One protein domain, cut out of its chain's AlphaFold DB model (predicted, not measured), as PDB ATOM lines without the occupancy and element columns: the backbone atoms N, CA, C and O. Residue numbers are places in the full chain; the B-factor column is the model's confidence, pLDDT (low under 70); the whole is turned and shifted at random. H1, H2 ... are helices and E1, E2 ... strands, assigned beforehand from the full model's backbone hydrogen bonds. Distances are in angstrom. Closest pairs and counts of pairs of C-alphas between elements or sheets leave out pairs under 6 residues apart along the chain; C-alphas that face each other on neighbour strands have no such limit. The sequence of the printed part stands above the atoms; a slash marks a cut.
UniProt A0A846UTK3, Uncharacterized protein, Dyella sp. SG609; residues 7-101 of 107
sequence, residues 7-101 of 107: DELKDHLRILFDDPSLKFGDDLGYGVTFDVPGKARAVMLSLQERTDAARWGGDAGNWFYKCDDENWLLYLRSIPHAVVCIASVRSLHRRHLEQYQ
ATOM      1  N   ASP A   7     179.352   6.397 200.911       97.50
ATOM      2  CA  ASP A   7     180.063   7.052 199.807       97.50
ATOM      3  C   ASP A   7     180.106   6.167 198.554       97.50
ATOM      4  O   ASP A   7     179.770   6.636 197.466       97.50
ATOM      5  N   GLU A   8     180.371   4.863 198.706       97.94
ATOM      6  CA  GLU A   8     180.227   3.894 197.608       97.94
ATOM      7  C   GLU A   8     178.794   3.863 197.059       97.94
ATOM      8  O   GLU A   8     178.596   3.735 195.850       97.94
ATOM      9  N   LEU A   9     177.786   4.009 197.931       98.06
ATOM     10  CA  LEU A   9     176.391   4.113 197.510       98.06
ATOM     11  C   LEU A   9     176.152   5.371 196.663       98.06
ATOM     12  O   LEU A   9     175.532   5.272 195.608       98.06
ATOM     13  N   LYS A  10     176.650   6.539 197.083       98.19
ATOM     14  CA  LYS A  10     176.521   7.798 196.323       98.19
ATOM     15  C   LYS A  10     177.154   7.683 194.938       98.19
ATOM     16  O   LYS A  10     176.537   8.084 193.952       98.19
ATOM     17  N   ASP A  11     178.353   7.118 194.853       97.94
ATOM     18  CA  ASP A  11     179.047   6.930 193.577       97.94
ATOM     19  C   ASP A  11     178.322   5.928 192.680       97.94
ATOM     20  O   ASP A  11     178.124   6.188 191.490       97.94
ATOM     21  N   HIS A  12     177.828   4.829 193.257       97.44
ATOM     22  CA  HIS A  12     176.987   3.883 192.536       97.44
ATOM     23  C   HIS A  12     175.721   4.548 191.981       97.44
ATOM     24  O   HIS A  12     175.387   4.334 190.819       97.44
ATOM     25  N   LEU A  13     175.040   5.389 192.766       97.81
ATOM     26  CA  LEU A  13     173.823   6.085 192.340       97.81
ATOM     27  C   LEU A  13     174.091   7.088 191.211       97.81
ATOM     28  O   LEU A  13     173.310   7.141 190.267       97.81
ATOM     29  N   ARG A  14     175.206   7.830 191.245       98.00
ATOM     30  CA  ARG A  14     175.595   8.718 190.130       98.00
ATOM     31  C   ARG A  14     175.765   7.956 188.822       98.00
ATOM     32  O   ARG A  14     175.276   8.401 187.790       98.00
ATOM     33  N   ILE A  15     176.425   6.799 188.871       97.00
ATOM     34  CA  ILE A  15     176.617   5.935 187.698       97.00
ATOM     35  C   ILE A  15     175.278   5.345 187.249       97.00
ATOM     36  O   ILE A  15     174.945   5.366 186.068       97.00
ATOM     37  N   LEU A  16     174.490   4.838 188.197       96.50
ATOM     38  CA  LEU A  16     173.223   4.177 187.922       96.50
ATOM     39  C   LEU A  16     172.223   5.122 187.245       96.50
ATOM     40  O   LEU A  16     171.573   4.724 186.278       96.50
ATOM     41  N   PHE A  17     172.131   6.366 187.715       96.62
ATOM     42  CA  PHE A  17     171.267   7.398 187.141       96.62
ATOM     43  C   PHE A  17     171.913   8.158 185.973       96.62
ATOM     44  O   PHE A  17     171.227   8.952 185.340       96.62
ATOM     45  N   ASP A  18     173.184   7.882 185.650       96.31
ATOM     46  CA  ASP A  18     173.977   8.615 184.649       96.31
ATOM     47  C   ASP A  18     173.945  10.138 184.874       96.31
ATOM     48  O   ASP A  18     173.749  10.939 183.964       96.31
ATOM     49  N   ASP A  19     174.110  10.533 186.138       96.44
ATOM     50  CA  ASP A  19     174.130  11.931 186.559       96.44
ATOM     51  C   ASP A  19     175.208  12.157 187.639       96.44
ATOM     52  O   ASP A  19     174.991  11.885 188.826       96.44
ATOM     53  N   PRO A  20     176.389  12.689 187.268       95.31
ATOM     54  CA  PRO A  20     177.447  12.992 188.229       95.31
ATOM     55  C   PRO A  20     177.116  14.192 189.133       95.31
ATOM     56  O   PRO A  20     177.780  14.398 190.152       95.31
ATOM     57  N   SER A  21     176.108  14.995 188.780       96.31
ATOM     58  CA  SER A  21     175.737  16.220 189.487       96.31
ATOM     59  C   SER A  21     174.768  15.999 190.653       96.31
ATOM     60  O   SER A  21     174.559  16.940 191.431       96.31
ATOM     61  N   LEU A  22     174.255  14.768 190.820       96.94
ATOM     62  CA  LEU A  22     173.330  14.402 191.893       96.94
ATOM     63  C   LEU A  22     173.799  14.913 193.257       96.94
ATOM     64  O   LEU A  22     174.946  14.719 193.690       96.94
ATOM     65  N   LYS A  23     172.864  15.579 193.937       96.44
ATOM     66  CA  LYS A  23     173.020  16.088 195.295       96.44
ATOM     67  C   LYS A  23     172.270  15.170 196.240       96.44
ATOM     68  O   LYS A  23     171.092  14.901 196.037       96.44
ATOM     69  N   PHE A  24     172.974  14.713 197.265       97.69
ATOM     70  CA  PHE A  24     172.462  13.778 198.253       97.69
ATOM     71  C   PHE A  24     172.295  14.493 199.592       97.69
ATOM     72  O   PHE A  24     173.211  15.187 200.034       97.69
ATOM     73  N   GLY A  25     171.141  14.312 200.227       97.25
ATOM     74  CA  GLY A  25     170.980  14.496 201.664       97.25
ATOM     75  C   GLY A  25     171.346  13.197 202.373       97.25
ATOM     76  O   GLY A  25     170.877  12.138 201.966       97.25
ATOM     77  N   ASP A  26     172.204  13.265 203.388       93.94
ATOM     78  CA  ASP A  26     172.616  12.083 204.149       93.94
ATOM     79  C   ASP A  26     171.542  11.676 205.162       93.94
ATOM     80  O   ASP A  26     171.125  12.481 205.996       93.94
ATOM     81  N   ASP A  27     171.157  10.400 205.140       87.06
ATOM     82  CA  ASP A  27     170.159   9.830 206.040       87.06
ATOM     83  C   ASP A  27     170.838   8.953 207.090       87.06
ATOM     84  O   ASP A  27     171.177   7.787 206.850       87.06
ATOM     85  N   LEU A  28     171.041   9.538 208.277       86.19
ATOM     86  CA  LEU A  28     171.389   8.834 209.521       86.19
ATOM     87  C   LEU A  28     172.615   7.895 209.413       86.19
ATOM     88  O   LEU A  28     172.744   6.933 210.173       86.19
ATOM     89  N   GLY A  29     173.527   8.170 208.474       92.19
ATOM     90  CA  GLY A  29     174.767   7.415 208.263       92.19
ATOM     91  C   GLY A  29     174.607   6.046 207.591       92.19
ATOM     92  O   GLY A  29     175.575   5.291 207.542       92.19
ATOM     93  N   TYR A  30     173.423   5.705 207.071       95.62
ATOM     94  CA  TYR A  30     173.190   4.432 206.372       95.62
ATOM     95  C   TYR A  30     172.558   4.585 204.985       95.62
ATOM     96  O   TYR A  30     172.473   3.602 204.242       95.62
ATOM     97  N   GLY A  31     172.091   5.779 204.632       97.06
ATOM     98  CA  GLY A  31     171.402   6.022 203.376       97.06
ATOM     99  C   GLY A  31     171.507   7.459 202.904       97.06
ATOM    100  O   GLY A  31     172.182   8.284 203.518       97.06
ATOM    101  N   VAL A  32     170.851   7.720 201.781       98.31
ATOM    102  CA  VAL A  32     170.762   9.039 201.167       98.31
ATOM    103  C   VAL A  32     169.391   9.263 200.549       98.31
ATOM    104  O   VAL A  32     168.790   8.334 200.000       98.31
ATOM    105  N   THR A  33     168.974  10.524 200.540       98.19
ATOM    106  CA  THR A  33     167.807  11.010 199.809       98.19
ATOM    107  C   THR A  33     168.245  11.986 198.719       98.19
ATOM    108  O   THR A  33     169.146  12.801 198.919       98.19
ATOM    109  N   PHE A  34     167.626  11.899 197.546       97.88
ATOM    110  CA  PHE A  34     167.851  12.805 196.419       97.88
ATOM    111  C   PHE A  34     166.619  12.837 195.516       97.88
ATOM    112  O   PHE A  34     165.750  11.972 195.614       97.88
ATOM    113  N   ASP A  35     166.554  13.814 194.617       97.00
ATOM    114  CA  ASP A  35     165.440  13.970 193.689       97.00
ATOM    115  C   ASP A  35     165.912  13.870 192.243       97.00
ATOM    116  O   ASP A  35     166.982  14.364 191.886       97.00
ATOM    117  N   VAL A  36     165.075  13.276 191.395       96.75
ATOM    118  CA  VAL A  36     165.257  13.284 189.939       96.75
ATOM    119  C   VAL A  36     163.978  13.752 189.244       96.75
ATOM    120  O   VAL A  36     162.875  13.536 189.758       96.75
ATOM    121  N   PRO A  37     164.068  14.405 188.074       95.19
ATOM    122  CA  PRO A  37     162.882  14.849 187.354       95.19
ATOM    123  C   PRO A  37     162.053  13.668 186.827       95.19
ATOM    124  O   PRO A  37     162.575  12.613 186.468       95.19
ATOM    125  N   GLY A  38     160.737  13.872 186.712       92.38
ATOM    126  CA  GLY A  38     159.844  12.953 185.999       92.38
ATOM    127  C   GLY A  38     158.855  12.195 186.885       92.38
ATOM    128  O   GLY A  38     158.280  12.739 187.828       92.38
ATOM    129  N   LYS A  39     158.563  10.943 186.512       92.75
ATOM    130  CA  LYS A  39     157.578  10.072 187.174       92.75
ATOM    131  C   LYS A  39     158.234   8.762 187.586       92.75
ATOM    132  O   LYS A  39     158.985   8.184 186.806       92.75
ATOM    133  N   ALA A  40     157.878   8.250 188.763       94.50
ATOM    134  CA  ALA A  40     158.582   7.130 189.383       94.50
ATOM    135  C   ALA A  40     158.550   5.864 188.515       94.50
ATOM    136  O   ALA A  40     159.548   5.164 188.429       94.50
ATOM    137  N   ARG A  41     157.447   5.615 187.789       92.88
ATOM    138  CA  ARG A  41     157.358   4.494 186.838       92.88
ATOM    139  C   ARG A  41     158.348   4.626 185.676       92.88
ATOM    140  O   ARG A  41     158.941   3.633 185.288       92.88
ATOM    141  N   ALA A  42     158.509   5.825 185.115       93.25
ATOM    142  CA  ALA A  42     159.432   6.050 184.003       93.25
ATOM    143  C   ALA A  42     160.891   5.921 184.461       93.25
ATOM    144  O   ALA A  42     161.676   5.249 183.802       93.25
ATOM    145  N   VAL A  43     161.217   6.490 185.627       95.38
ATOM    146  CA  VAL A  43     162.535   6.333 186.262       95.38
ATOM    147  C   VAL A  43     162.821   4.856 186.535       95.38
ATOM    148  O   VAL A  43     163.856   4.356 186.120       95.38
ATOM    149  N   MET A  44     161.883   4.131 187.148       95.94
ATOM    150  CA  MET A  44     162.022   2.696 187.414       95.94
ATOM    151  C   MET A  44     162.306   1.897 186.135       95.94
ATOM    152  O   MET A  44     163.273   1.142 186.104       95.94
ATOM    153  N   LEU A  45     161.523   2.099 185.067       94.44
ATOM    154  CA  LEU A  45     161.732   1.402 183.790       94.44
ATOM    155  C   LEU A  45     163.113   1.697 183.192       94.44
ATOM    156  O   LEU A  45     163.778   0.779 182.728       94.44
ATOM    157  N   SER A  46     163.574   2.949 183.253       95.25
ATOM    158  CA  SER A  46     164.928   3.310 182.814       95.25
ATOM    159  C   SER A  46     166.013   2.625 183.648       95.25
ATOM    160  O   SER A  46     167.054   2.247 183.115       95.25
ATOM    161  N   LEU A  47     165.800   2.472 184.955       96.12
ATOM    162  CA  LEU A  47     166.771   1.836 185.842       96.12
ATOM    163  C   LEU A  47     166.835   0.318 185.638       96.12
ATOM    164  O   LEU A  47     167.891  -0.274 185.857       96.12
ATOM    165  N   GLN A  48     165.750  -0.319 185.185       95.06
ATOM    166  CA  GLN A  48     165.730  -1.750 184.852       95.06
ATOM    167  C   GLN A  48     166.692  -2.126 183.720       95.06
ATOM    168  O   GLN A  48     167.096  -3.276 183.633       95.06
ATOM    169  N   GLU A  49     167.116  -1.182 182.879       92.69
ATOM    170  CA  GLU A  49     168.132  -1.448 181.850       92.69
ATOM    171  C   GLU A  49     169.529  -1.688 182.446       92.69
ATOM    172  O   GLU A  49     170.395  -2.280 181.806       92.69
ATOM    173  N   ARG A  50     169.755  -1.215 183.677       94.31
ATOM    174  CA  ARG A  50     171.054  -1.223 184.374       94.31
ATOM    175  C   ARG A  50     171.012  -2.015 185.680       94.31
ATOM    176  O   ARG A  50     172.009  -2.090 186.392       94.31
ATOM    177  N   THR A  51     169.856  -2.582 186.004       94.81
ATOM    178  CA  THR A  51     169.600  -3.371 187.212       94.81
ATOM    179  C   THR A  51     168.829  -4.633 186.846       94.81
ATOM    180  O   THR A  51     168.338  -4.785 185.734       94.81
ATOM    181  N   ASP A  52     168.710  -5.565 187.784       93.31
ATOM    182  CA  ASP A  52     167.897  -6.762 187.580       93.31
ATOM    183  C   ASP A  52     166.401  -6.435 187.738       93.31
ATOM    184  O   ASP A  52     165.931  -6.122 188.835       93.31
ATOM    185  N   ALA A  53     165.639  -6.532 186.644       92.94
ATOM    186  CA  ALA A  53     164.201  -6.265 186.626       92.94
ATOM    187  C   ALA A  53     163.408  -7.126 187.629       92.94
ATOM    188  O   ALA A  53     162.405  -6.655 188.165       92.94
ATOM    189  N   ALA A  54     163.868  -8.345 187.941       93.81
ATOM    190  CA  ALA A  54     163.202  -9.238 188.892       93.81
ATOM    191  C   ALA A  54     163.338  -8.782 190.357       93.81
ATOM    192  O   ALA A  54     162.608  -9.255 191.228       93.81
ATOM    193  N   ARG A  55     164.266  -7.859 190.636       95.06
ATOM    194  CA  ARG A  55     164.514  -7.289 191.971       95.06
ATOM    195  C   ARG A  55     163.700  -6.025 192.247       95.06
ATOM    196  O   ARG A  55     163.780  -5.471 193.348       95.06
ATOM    197  N   TRP A  56     162.925  -5.574 191.263       95.88
ATOM    198  CA  TRP A  56     161.975  -4.483 191.416       95.88
ATOM    199  C   TRP A  56     160.613  -4.991 191.879       95.88
ATOM    200  O   TRP A  56     160.113  -6.016 191.423       95.88
ATOM    201  N   GLY A  57     159.976  -4.219 192.748       93.25
ATOM    202  CA  GLY A  57     158.574  -4.373 193.101       93.25
ATOM    203  C   GLY A  57     157.929  -3.022 193.389       93.25
ATOM    204  O   GLY A  57     158.561  -1.970 193.262       93.25
ATOM    205  N   GLY A  58     156.658  -3.051 193.776       88.38
ATOM    206  CA  GLY A  58     155.889  -1.857 194.121       88.38
ATOM    207  C   GLY A  58     154.621  -1.698 193.292       88.38
ATOM    208  O   GLY A  58     154.405  -2.418 192.321       88.38
ATOM    209  N   ASP A  59     153.775  -0.764 193.724       78.81
ATOM    210  CA  ASP A  59     152.521  -0.396 193.066       78.81
ATOM    211  C   ASP A  59     152.139   1.061 193.416       78.81
ATOM    212  O   ASP A  59     152.717   1.688 194.312       78.81
ATOM    213  N   ALA A  60     151.168   1.627 192.697       79.69
ATOM    214  CA  ALA A  60     150.546   2.924 192.970       79.69
ATOM    215  C   ALA A  60     151.535   4.105 193.089       79.69
ATOM    216  O   ALA A  60     151.369   5.003 193.913       79.69
ATOM    217  N   GLY A  61     152.582   4.121 192.257       79.06
ATOM    218  CA  GLY A  61     153.568   5.211 192.224       79.06
ATOM    219  C   GLY A  61     154.658   5.129 193.296       79.06
ATOM    220  O   GLY A  61     155.436   6.076 193.430       79.06
ATOM    221  N   ASN A  62     154.723   4.002 194.009       90.56
ATOM    222  CA  ASN A  62     155.796   3.629 194.919       90.56
ATOM    223  C   ASN A  62     156.537   2.432 194.325       90.56
ATOM    224  O   ASN A  62     155.931   1.379 194.137       90.56
ATOM    225  N   TRP A  63     157.827   2.579 194.048       95.94
ATOM    226  CA  TRP A  63     158.658   1.492 193.528       95.94
ATOM    227  C   TRP A  63     159.811   1.221 194.473       95.94
ATOM    228  O   TRP A  63     160.341   2.145 195.086       95.94
ATOM    229  N   PHE A  64     160.207  -0.037 194.583       95.94
ATOM    230  CA  PHE A  64     161.360  -0.432 195.369       95.94
ATOM    231  C   PHE A  64     162.234  -1.402 194.585       95.94
ATOM    232  O   PHE A  64     161.743  -2.330 193.951       95.94
ATOM    233  N   TYR A  65     163.537  -1.188 194.666       97.06
ATOM    234  CA  TYR A  65     164.574  -2.107 194.243       97.06
ATOM    235  C   TYR A  65     165.296  -2.625 195.479       97.06
ATOM    236  O   TYR A  65     165.624  -1.858 196.391       97.06
ATOM    237  N   LYS A  66     165.564  -3.927 195.514       95.38
ATOM    238  CA  LYS A  66     166.314  -4.546 196.604       95.38
ATOM    239  C   LYS A  66     167.259  -5.604 196.059       95.38
ATOM    240  O   LYS A  66     166.826  -6.575 195.448       95.38
ATOM    241  N   CYS A  67     168.540  -5.469 196.383       93.69
ATOM    242  CA  CYS A  67     169.559  -6.417 195.967       93.69
ATOM    243  C   CYS A  67     170.366  -6.907 197.173       93.69
ATOM    244  O   CYS A  67     171.170  -6.173 197.748       93.69
ATOM    245  N   ASP A  68     170.131  -8.159 197.581       91.56
ATOM    246  CA  ASP A  68     170.781  -8.732 198.767       91.56
ATOM    247  C   ASP A  68     172.281  -8.967 198.546       91.56
ATOM    248  O   ASP A  68     173.082  -8.694 199.445       91.56
ATOM    249  N   ASP A  69     172.657  -9.374 197.333       94.38
ATOM    250  CA  ASP A  69     174.047  -9.627 196.947       94.38
ATOM    251  C   ASP A  69     174.870  -8.331 196.896       94.38
ATOM    252  O   ASP A  69     175.993  -8.282 197.403       94.38
ATOM    253  N   GLU A  70     174.289  -7.256 196.348       96.00
ATOM    254  CA  GLU A  70     174.935  -5.940 196.231       96.00
ATOM    255  C   GLU A  70     174.826  -5.093 197.507       96.00
ATOM    256  O   GLU A  70     175.489  -4.066 197.611       96.00
ATOM    257  N   ASN A  71     174.036  -5.534 198.493       97.50
ATOM    258  CA  ASN A  71     173.891  -4.909 199.811       97.50
ATOM    259  C   ASN A  71     173.286  -3.488 199.814       97.50
ATOM    260  O   ASN A  71     173.526  -2.708 200.734       97.50
ATOM    261  N   TRP A  72     172.417  -3.159 198.858       97.44
ATOM    262  CA  TRP A  72     171.709  -1.874 198.843       97.44
ATOM    263  C   TRP A  72     170.235  -2.017 198.444       97.44
ATOM    264  O   TRP A  72     169.778  -3.066 197.974       97.44
ATOM    265  N   LEU A  73     169.465  -0.970 198.726       97.12
ATOM    266  CA  LEU A  73     168.073  -0.821 198.317       97.12
ATOM    267  C   LEU A  73     167.826   0.597 197.811       97.12
ATOM    268  O   LEU A  73     168.555   1.520 198.178       97.12
ATOM    269  N   LEU A  74     166.773   0.755 197.018       97.94
ATOM    270  CA  LEU A  74     166.301   2.039 196.518       97.94
ATOM    271  C   LEU A  74     164.783   2.063 196.509       97.94
ATOM    272  O   LEU A  74     164.137   1.119 196.071       97.94
ATOM    273  N   TYR A  75     164.223   3.160 196.980       97.69
ATOM    274  CA  TYR A  75     162.808   3.458 196.964       97.69
ATOM    275  C   TYR A  75     162.569   4.703 196.117       97.69
ATOM    276  O   TYR A  75     163.309   5.677 196.224       97.69
ATOM    277  N   LEU A  76     161.528   4.665 195.289       97.56
ATOM    278  CA  LEU A  76     161.116   5.749 194.411       97.56
ATOM    279  C   LEU A  76     159.671   6.127 194.712       97.56
ATOM    280  O   LEU A  76     158.780   5.270 194.695       97.56
ATOM    281  N   ARG A  77     159.419   7.423 194.878       96.00
ATOM    282  CA  ARG A  77     158.073   7.970 195.046       96.00
ATOM    283  C   ARG A  77     157.871   9.187 194.171       96.00
ATOM    284  O   ARG A  77     158.655  10.129 194.209       96.00
ATOM    285  N   SER A  78     156.771   9.216 193.429       94.56
ATOM    286  CA  SER A  78     156.394  10.429 192.705       94.56
ATOM    287  C   SER A  78     155.932  11.541 193.645       94.56
ATOM    288  O   SER A  78     155.044  11.343 194.474       94.56
ATOM    289  N   ILE A  79     156.482  12.731 193.429       91.81
ATOM    290  CA  ILE A  79     156.011  14.012 193.964       91.81
ATOM    291  C   ILE A  79     155.643  14.937 192.786       91.81
ATOM    292  O   ILE A  79     155.843  14.561 191.621       91.81
ATOM    293  N   PRO A  80     155.037  16.120 193.005       91.44
ATOM    294  CA  PRO A  80     154.807  17.066 191.916       91.44
ATOM    295  C   PRO A  80     156.108  17.366 191.155       91.44
ATOM    296  O   PRO A  80     157.082  17.826 191.734       91.44
ATOM    297  N   HIS A  81     156.104  17.072 189.851       87.38
ATOM    298  CA  HIS A  81     157.199  17.298 188.892       87.38
ATOM    299  C   HIS A  81     158.531  16.558 189.131       87.38
ATOM    300  O   HIS A  81     159.446  16.713 188.321       87.38
ATOM    301  N   ALA A  82     158.632  15.704 190.150       95.06
ATOM    302  CA  ALA A  82     159.858  14.975 190.465       95.06
ATOM    303  C   ALA A  82     159.586  13.591 191.077       95.06
ATOM    304  O   ALA A  82     158.443  13.176 191.315       95.06
ATOM    305  N   VAL A  83     160.666  12.860 191.319       96.81
ATOM    306  CA  VAL A  83     160.700  11.581 192.018       96.81
ATOM    307  C   VAL A  83     161.668  11.714 193.178       96.81
ATOM    308  O   VAL A  83     162.848  11.965 192.950       96.81
ATOM    309  N   VAL A  84     161.161  11.506 194.391       96.88
ATOM    310  CA  VAL A  84     161.993  11.359 195.584       96.88
ATOM    311  C   VAL A  84     162.575   9.954 195.565       96.88
ATOM    312  O   VAL A  84     161.832   8.969 195.470       96.88
ATOM    313  N   CYS A  85     163.892   9.880 195.670       97.88
ATOM    314  CA  CYS A  85     164.671   8.659 195.729       97.88
ATOM    315  C   CYS A  85     165.272   8.521 197.127       97.88
ATOM    316  O   CYS A  85     165.973   9.418 197.585       97.88
ATOM    317  N   ILE A  86     165.034   7.388 197.785       97.75
ATOM    318  CA  ILE A  86     165.655   7.051 199.071       97.75
ATOM    319  C   ILE A  86     166.444   5.766 198.879       97.75
ATOM    320  O   ILE A  86     165.867   4.729 198.552       97.75
ATOM    321  N   ALA A  87     167.754   5.819 199.076       98.12
ATOM    322  CA  ALA A  87     168.633   4.668 198.949       98.12
ATOM    323  C   ALA A  87     169.307   4.353 200.282       98.12
ATOM    324  O   ALA A  87     169.540   5.234 201.106       98.12
ATOM    325  N   SER A  88     169.631   3.086 200.528       97.94
ATOM    326  CA  SER A  88     170.318   2.695 201.763       97.94
ATOM    327  C   SER A  88     171.247   1.509 201.565       97.94
ATOM    328  O   SER A  88     170.916   0.568 200.842       97.94
ATOM    329  N   VAL A  89     172.364   1.516 202.293       98.06
ATOM    330  CA  VAL A  89     173.217   0.340 202.483       98.06
ATOM    331  C   VAL A  89     172.526  -0.577 203.486       98.06
ATOM    332  O   VAL A  89     172.264  -0.203 204.631       98.06
ATOM    333  N   ARG A  90     172.187  -1.796 203.065       96.38
ATOM    334  CA  ARG A  90     171.294  -2.681 203.827       96.38
ATOM    335  C   ARG A  90     171.894  -3.136 205.149       96.38
ATOM    336  O   ARG A  90     171.167  -3.223 206.137       96.38
ATOM    337  N   SER A  91     173.184  -3.463 205.168       96.44
ATOM    338  CA  SER A  91     173.893  -3.856 206.393       96.44
ATOM    339  C   SER A  91     173.905  -2.721 207.422       96.44
ATOM    340  O   SER A  91     173.576  -2.956 208.584       96.44
ATOM    341  N   LEU A  92     174.196  -1.490 206.988       96.81
ATOM    342  CA  LEU A  92     174.220  -0.310 207.856       96.81
ATOM    343  C   LEU A  92     172.826   0.036 208.380       96.81
ATOM    344  O   LEU A  92     172.662   0.251 209.578       96.81
ATOM    345  N   HIS A  93     171.812   0.011 207.513       94.69
ATOM    346  CA  HIS A  93     170.433   0.265 207.921       94.69
ATOM    347  C   HIS A  93     169.964  -0.787 208.939       94.69
ATOM    348  O   HIS A  93     169.387  -0.445 209.966       94.69
ATOM    349  N   ARG A  94     170.281  -2.072 208.730       94.56
ATOM    350  CA  ARG A  94     169.961  -3.130 209.702       94.56
ATOM    351  C   ARG A  94     170.612  -2.878 211.062       94.56
ATOM    352  O   ARG A  94     169.910  -2.907 212.065       94.56
ATOM    353  N   ARG A  95     171.909  -2.556 211.084       93.94
ATOM    354  CA  ARG A  95     172.639  -2.213 212.314       93.94
ATOM    355  C   ARG A  95     172.032  -0.999 213.021       93.94
ATOM    356  O   ARG A  95     171.945  -0.975 214.245       93.94
ATOM    357  N   HIS A  96     171.587  -0.003 212.256       92.12
ATOM    358  CA  HIS A  96     170.866   1.143 212.799       92.12
ATOM    359  C   HIS A  96     169.524   0.732 213.424       92.12
ATOM    360  O   HIS A  96     169.146   1.284 214.446       92.12
ATOM    361  N   LEU A  97     168.801  -0.243 212.867       91.44
ATOM    362  CA  LEU A  97     167.538  -0.717 213.447       91.44
ATOM    363  C   LEU A  97     167.731  -1.588 214.697       91.44
ATOM    364  O   LEU A  97     166.907  -1.531 215.608       91.44
ATOM    365  N   GLU A  98     168.820  -2.356 214.778       92.19
ATOM    366  CA  GLU A  98     169.141  -3.220 215.928       92.19
ATOM    367  C   GLU A  98     169.198  -2.438 217.256       92.19
ATOM    368  O   GLU A  98     168.750  -2.946 218.284       92.19
ATOM    369  N   GLN A  99     169.640  -1.174 217.245       85.56
ATOM    370  CA  GLN A  99     169.685  -0.339 218.457       85.56
ATOM    371  C   GLN A  99     168.288  -0.030 219.041       85.56
ATOM    372  O   GLN A  99     168.147   0.234 220.236       85.56
ATOM    373  N   TYR A 100     167.239  -0.097 218.217       84.44
ATOM    374  CA  TYR A 100     165.854   0.125 218.643       84.44
ATOM    375  C   TYR A 100     165.147  -1.171 219.044       84.44
ATOM    376  O   TYR A 100     164.186  -1.132 219.808       84.44
ATOM    377  N   GLN A 101     165.637  -2.325 218.587       73.50
ATOM    378  CA  GLN A 101     165.050  -3.630 218.907       73.50
ATOM    379  C   GLN A 101     165.262  -4.035 220.374       73.50
ATOM    380  O   GLN A 101     164.456  -4.784 220.917       73.50
TER     381      GLN A 101
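AT A GLANCE: This is residues 7 to 101 of the 107 residues of an uncharacterized protein of Dyella sp. SG609 (UniProt A0A846UTK3). One twisted sheet of six antiparallel strands forms a wall, with H1 and H2 over one of its faces, and H3 stands up from the other face, starting where E6 ends. H1 crosses slantwise over E6, while H2 packs on E4 and E5, and the two helices come near each other at a wide angle. The printed part has 95 residues, with three named helices and six named strands in the chain order H1 E1 E2 H2 E3 E4 E5 E6 H3, and the sheet runs E1 E2 E6 E5 E4 E3. The class is mixed, helices and strands; the whole is compact, with a radius of gyration of the C-alphas of 13.0 A and spans of 36 by 28 by 24 A.

HOW THE PARTS SIT: In the sheet, E6, residues 82 to 89, and E5, residues 72 to 79, form an antiparallel hairpin, with N 75 and O 86 2.8 A apart. On the other side of E6 is E2, residues 31 to 37, antiparallel, with N 85 and O 34 at 2.8 A. E1, residues 25 to 27, an edge strand, forms a hairpin with E2, N 25 and O 33 being 2.8 A apart. E4, residues 62 to 67, forms a hairpin with E5, N 65 and O 74 at 2.8 A, and one with the other edge strand, E3, residues 56 to 59, N 57 and O 64 at 2.9 A. E3 E4 E5 E6 is a meander, each strand the antiparallel neighbour of the one before. H1, residues 7 to 17, is on the sheet at a height of 9.1 A, over E6 and only just not over E2, on which 2 of its C-alphas fall; on the local plane it runs slantwise to E6 at 36 degrees. Its closest C-alpha pair with E6 is Leu 9 and Val 89, 7.0 A. H2, residues 40 to 48, is on the same face; the C-alphas of Ala 40 and Ser 78, its closest pair with E5, are 5.2 A apart. H1 and H2 are close but not clearly touching, about perpendicular at 82 degrees, with the C-alphas of Leu 16 and Leu 47 closest at 7.2 A. H3, residues 90 to 101, is on the opposite face and stands up from the sheet at 53 degrees; it is apart from H1 and H2. Every O i to N i+4 pair is within hydrogen-bond range in H1 and H2, and 6 of 8 are in H3.

IN THESE COORDINATES: H1 begins at C-alpha 7 (180.063, 7.052, 199.807) and is 15.4 A long. E2 measures 20.2 A, E5 22.9 A and E6 23.2 A. H3, 16.3 A long, ends at C-alpha 101 (165.050, -3.630, 218.907).

THE WHOLE: The two C-alphas farthest apart, those of Asp 18 and Gln 101, are 37.5 A apart. The printed part has no cut and no long link. The mean pLDDT of the printed part is 94.3, and no printed residue is under 70.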